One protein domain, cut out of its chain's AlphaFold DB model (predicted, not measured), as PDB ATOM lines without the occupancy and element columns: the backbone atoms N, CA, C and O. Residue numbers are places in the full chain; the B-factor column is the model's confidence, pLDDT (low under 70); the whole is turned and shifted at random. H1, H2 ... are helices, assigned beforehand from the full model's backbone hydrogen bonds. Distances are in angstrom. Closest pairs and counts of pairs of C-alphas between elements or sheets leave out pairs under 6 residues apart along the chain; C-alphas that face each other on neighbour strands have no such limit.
ATOM      1  N   PRO A  19      21.864  48.059 106.526       58.69
ATOM      2  CA  PRO A  19      21.178  47.422 107.648       58.69
ATOM      3  C   PRO A  19      20.056  46.482 107.184       58.69
ATOM      4  O   PRO A  19      19.525  45.737 107.988       58.69
ATOM      5  N   ALA A  20      19.700  46.455 105.892       57.81
ATOM      6  CA  ALA A  20      18.812  45.445 105.324       57.81
ATOM      7  C   ALA A  20      19.243  43.997 105.623       57.81
ATOM      8  O   ALA A  20      18.367  43.148 105.756       57.81
ATOM      9  N   ALA A  21      20.543  43.708 105.768       59.84
ATOM     10  CA  ALA A  21      20.993  42.377 106.188       59.84
ATOM     11  C   ALA A  21      20.512  42.024 107.612       59.84
ATOM     12  O   ALA A  21      20.140  40.881 107.859       59.84
ATOM     13  N   ASP A  22      20.418  43.019 108.501       66.12
ATOM     14  CA  ASP A  22      19.927  42.864 109.878       66.12
ATOM     15  C   ASP A  22      18.390  42.777 109.951       66.12
ATOM     16  O   ASP A  22      17.830  42.459 110.998       66.12
ATOM     17  N   GLN A  23      17.693  43.043 108.840       79.50
ATOM     18  CA  GLN A  23      16.227  43.065 108.761       79.50
ATOM     19  C   GLN A  23      15.633  41.767 108.190       79.50
ATOM     20  O   GLN A  23      14.412  41.665 108.044       79.50
ATOM     21  N   ILE A  24      16.467  40.778 107.844       85.88
ATOM     22  CA  ILE A  24      16.020  39.481 107.322       85.88
ATOM     23  C   ILE A  24      16.045  38.446 108.446       85.88
ATOM     24  O   ILE A  24      17.098  38.091 108.970       85.88
ATOM     25  N   ALA A  25      14.872  37.907 108.777       91.00
ATOM     26  CA  ALA A  25      14.771  36.739 109.641       91.00
ATOM     27  C   ALA A  25      15.058  35.466 108.829       91.00
ATOM     28  O   ALA A  25      14.261  35.065 107.977       91.00
ATOM     29  N   TRP A  26      16.195  34.825 109.096       90.75
ATOM     30  CA  TRP A  26      16.594  33.579 108.444       90.75
ATOM     31  C   TRP A  26      16.073  32.357 109.204       90.75
ATOM     32  O   TRP A  26      16.355  32.175 110.386       90.75
ATOM     33  N   PHE A  27      15.364  31.472 108.499       94.12
ATOM     34  CA  PHE A  27      14.895  30.195 109.035       94.12
ATOM     35  C   PHE A  27      15.616  29.043 108.336       94.12
ATOM     36  O   PHE A  27      15.402  28.795 107.153       94.12
ATOM     37  N   GLY A  28      16.441  28.300 109.076       92.44
ATOM     38  CA  GLY A  28      17.232  27.187 108.530       92.44
ATOM     39  C   GLY A  28      16.439  25.909 108.230       92.44
ATOM     40  O   GLY A  28      17.016  24.917 107.796       92.44
ATOM     41  N   THR A  29      15.125  25.893 108.484       94.31
ATOM     42  CA  THR A  29      14.265  24.738 108.194       94.31
ATOM     43  C   THR A  29      12.970  25.169 107.526       94.31
ATOM     44  O   THR A  29      12.393  26.205 107.863       94.31
ATOM     45  N   TRP A  30      12.463  24.311 106.640       94.94
ATOM     46  CA  TRP A  30      11.167  24.498 105.989       94.94
ATOM     47  C   TRP A  30      10.026  24.659 107.002       94.94
ATOM     48  O   TRP A  30       9.218  25.576 106.893       94.94
ATOM     49  N   LYS A  31      10.013  23.816 108.046       97.62
ATOM     50  CA  LYS A  31       9.025  23.881 109.132       97.62
ATOM     51  C   LYS A  31       9.045  25.237 109.847       97.62
ATOM     52  O   LYS A  31       7.982  25.788 110.106       97.62
ATOM     53  N   GLY A  32      10.230  25.765 110.161       97.00
ATOM     54  CA  GLY A  32      10.367  27.065 110.824       97.00
ATOM     55  C   GLY A  32       9.878  28.222 109.954       97.00
ATOM     56  O   GLY A  32       9.104  29.048 110.424       97.00
ATOM     57  N   GLY A  33      10.268  28.235 108.674       96.56
ATOM     58  CA  GLY A  33       9.834  29.269 107.731       96.56
ATOM     59  C   GLY A  33       8.319  29.279 107.514       96.56
ATOM     60  O   GLY A  33       7.704  30.341 107.550       96.56
ATOM     61  N   LEU A  34       7.696  28.105 107.353       97.88
ATOM     62  CA  LEU A  34       6.240  28.005 107.203       97.88
ATOM     63  C   LEU A  34       5.475  28.416 108.467       97.88
ATOM     64  O   LEU A  34       4.470  29.113 108.357       97.88
ATOM     65  N   ALA A  35       5.957  28.033 109.653       98.06
ATOM     66  CA  ALA A  35       5.332  28.445 110.911       98.06
ATOM     67  C   ALA A  35       5.324  29.978 111.070       98.06
ATOM     68  O   ALA A  35       4.339  30.550 111.534       98.06
ATOM     69  N   GLU A  36       6.393  30.658 110.642       97.44
ATOM     70  CA  GLU A  36       6.451  32.122 110.666       97.44
ATOM     71  C   GLU A  36       5.542  32.769 109.609       97.44
ATOM     72  O   GLU A  36       4.888  33.783 109.884       97.44
ATOM     73  N   ALA A  37       5.464  32.172 108.416       97.44
ATOM     74  CA  ALA A  37       4.548  32.611 107.365       97.44
ATOM     75  C   ALA A  37       3.094  32.607 107.862       97.44
ATOM     76  O   ALA A  37       2.375  33.592 107.696       97.44
ATOM     77  N   GLU A  38       2.686  31.525 108.530       98.25
ATOM     78  CA  GLU A  38       1.349  31.373 109.108       98.25
ATOM     79  C   GLU A  38       1.103  32.376 110.241       98.25
ATOM     80  O   GLU A  38       0.100  33.089 110.227       98.25
ATOM     81  N   ARG A  39       2.048  32.506 111.183       97.94
ATOM     82  CA  ARG A  39       1.931  33.429 112.325       97.94
ATOM     83  C   ARG A  39       1.770  34.889 111.897       97.94
ATOM     84  O   ARG A  39       1.092  35.658 112.577       97.94
ATOM     85  N   THR A  40       2.437  35.291 110.817       97.31
ATOM     86  CA  THR A  40       2.481  36.694 110.370       97.31
ATOM     87  C   THR A  40       1.539  37.008 109.211       97.31
ATOM     88  O   THR A  40       1.306  38.186 108.933       97.31
ATOM     89  N   GLY A  41       1.028  35.991 108.513       97.75
ATOM     90  CA  GLY A  41       0.271  36.160 107.271       97.75
ATOM     91  C   GLY A  41       1.105  36.746 106.124       97.75
ATOM     92  O   GLY A  41       0.546  37.359 105.214       97.75
ATOM     93  N   LYS A  42       2.438  36.621 106.174       96.19
ATOM     94  CA  LYS A  42       3.356  37.151 105.153       96.19
ATOM     95  C   LYS A  42       3.905  36.025 104.268       96.19
ATOM     96  O   LYS A  42       4.154  34.929 104.766       96.19
ATOM     97  N   PRO A  43       4.139  36.284 102.967       95.94
ATOM     98  CA  PRO A  43       4.822  35.328 102.104       95.94
ATOM     99  C   PRO A  43       6.282  35.142 102.535       95.94
ATOM    100  O   PRO A  43       6.900  36.052 103.091       95.94
ATOM    101  N   ILE A  44       6.838  33.976 102.212       95.75
ATOM    102  CA  ILE A  44       8.250  33.649 102.433       95.75
ATOM    103  C   ILE A  44       9.019  33.588 101.114       95.75
ATOM    104  O   ILE A  44       8.470  33.221 100.075       95.75
ATOM    105  N   LEU A  45      10.312  33.907 101.179       95.00
ATOM    106  CA  LEU A  45      11.275  33.675 100.107       95.00
ATOM    107  C   LEU A  45      12.098  32.430 100.450       95.00
ATOM    108  O   LEU A  45      12.834  32.427 101.435       95.00
ATOM    109  N   LEU A  46      11.984  31.378  99.640       94.25
ATOM    110  CA  LEU A  46      12.827  30.190  99.770       94.25
ATOM    111  C   LEU A  46      14.098  30.365  98.935       94.25
ATOM    112  O   LEU A  46      14.024  30.506  97.715       94.25
ATOM    113  N   ILE A  47      15.257  30.303  99.589       90.88
ATOM    114  CA  ILE A  47      16.562  30.318  98.924       90.88
ATOM    115  C   ILE A  47      17.185  28.929  99.044       90.88
ATOM    116  O   ILE A  47      17.452  28.453 100.145       90.88
ATOM    117  N   SER A  48      17.426  28.285  97.901       87.19
ATOM    118  CA  SER A  48      18.232  27.068  97.813       87.19
ATOM    119  C   SER A  48      19.632  27.448  97.348       87.19
ATOM    120  O   SER A  48      19.803  27.895  96.215       87.19
ATOM    121  N   ALA A  49      20.625  27.268  98.212       84.06
ATOM    122  CA  ALA A  49      22.021  27.578  97.926       84.06
ATOM    123  C   ALA A  49      22.923  26.385  98.263       84.06
ATOM    124  O   ALA A  49      22.562  25.512  99.050       84.06
ATOM    125  N   ALA A  50      24.111  26.370  97.665       87.00
ATOM    126  CA  ALA A  50      25.176  25.438  97.999       87.00
ATOM    127  C   ALA A  50      26.431  26.234  98.394       87.00
ATOM    128  O   ALA A  50      26.693  27.268  97.776       87.00
ATOM    129  N   PRO A  51      27.245  25.747  99.350       86.94
ATOM    130  CA  PRO A  51      28.532  26.371  99.676       86.94
ATOM    131  C   PRO A  51      29.483  26.474  98.476       86.94
ATOM    132  O   PRO A  51      30.378  27.311  98.469       86.94
ATOM    133  N   GLN A  52      29.287  25.642  97.452       90.06
ATOM    134  CA  GLN A  52      29.957  25.756  96.162       90.06
ATOM    135  C   GLN A  52      29.089  25.164  95.048       90.06
ATOM    136  O   GLN A  52      28.420  24.148  95.248       90.06
ATOM    137  N   CYS A  53      29.135  25.767  93.858       89.31
ATOM    138  CA  CYS A  53      28.488  25.247  92.653       89.31
ATOM    139  C   CYS A  53      29.387  25.487  91.434       89.31
ATOM    140  O   CYS A  53      29.820  26.609  91.211       89.31
ATOM    141  N   HIS A  54      29.695  24.443  90.653       90.44
ATOM    142  CA  HIS A  54      30.536  24.546  89.443       90.44
ATOM    143  C   HIS A  54      31.872  25.280  89.679       90.44
ATOM    144  O   HIS A  54      32.293  26.119  88.888       90.44
ATOM    145  N   ASN A  55      32.546  24.958  90.787       87.38
ATOM    146  CA  ASN A  55      33.809  25.583  91.192       87.38
ATOM    147  C   ASN A  55      33.711  27.093  91.513       87.38
ATOM    148  O   ASN A  55      34.734  27.768  91.613       87.38
ATOM    149  N   VAL A  56      32.494  27.617  91.710       87.88
ATOM    150  CA  VAL A  56      32.226  28.965  92.229       87.88
ATOM    151  C   VAL A  56      31.944  28.870  93.736       87.88
ATOM    152  O   VAL A  56      31.005  28.163  94.117       87.88
ATOM    153  N   PRO A  57      32.731  29.542  94.600       85.44
ATOM    154  CA  PRO A  57      32.474  29.592  96.040       85.44
ATOM    155  C   PRO A  57      31.189  30.363  96.367       85.44
ATOM    156  O   PRO A  57      30.942  31.432  95.809       85.44
ATOM    157  N   GLY A  58      30.385  29.829  97.285       80.62
ATOM    158  CA  GLY A  58      29.251  30.514  97.902       80.62
ATOM    159  C   GLY A  58      29.652  31.264  99.177       80.62
ATOM    160  O   GLY A  58      30.753  31.094  99.701       80.62
TER     161      GLY A  58
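This is residues 19 to 58 of the 60 residues of an uncharacterized protein of Verrucomicrobiales bacterium (UniProt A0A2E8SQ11). What shape do these atoms make? From the first printed residue, a small helix, H1, sticks out with residues 19 to 24, and a link leads to the longer helix H2; after H2 the backbone folds back beside it and runs on past it as a long arm, whose residues 51 to 57 stick out as a small turned-back tip. What is it made of? The printed part has 40 residues with two named helices, H1 then H2, and no named strand; the class is all helix, though under half of the residues, 16 of 40, are in named elements. How compact is it? It is only just loose, close to extended, with a radius of gyration of the C-alphas of 13.1 A, and it spans 39 by 26 by 13 A, only just flat.

How do the helices stand to each other? H1, residues 19 to 23, and H2, residues 30 to 40, are apart, with no C-alpha of the one within 8 A of the other. What do their backbones show? In H1 and H2 every O i to N i+4 pair is within hydrogen-bond range. Is anything paired after H2? Residues 52 to 53 pair with residues 56 to 57, antiparallel, in stretches too short to be named.

Where is H1? It runs from C-alpha 19 at (21.178, 47.422, 107.648) to C-alpha 23, 6.7 A. Where is H2? It runs from C-alpha 30 at (11.167, 24.498, 105.989) to C-alpha 40 at (2.481, 36.694, 110.370), 15.6 A.

How far does it reach? The two C-alphas farthest apart, those of Arg 39 and Asn 55, are 39.0 A apart. Is it whole? The printed part has no cut; the link from H1 to H2, 6 residues, is short, and residues 41 to 58 hold no named element. Where is confidence low? The mean pLDDT of the printed part is 89.1, and residues 19 to 22 are under 70.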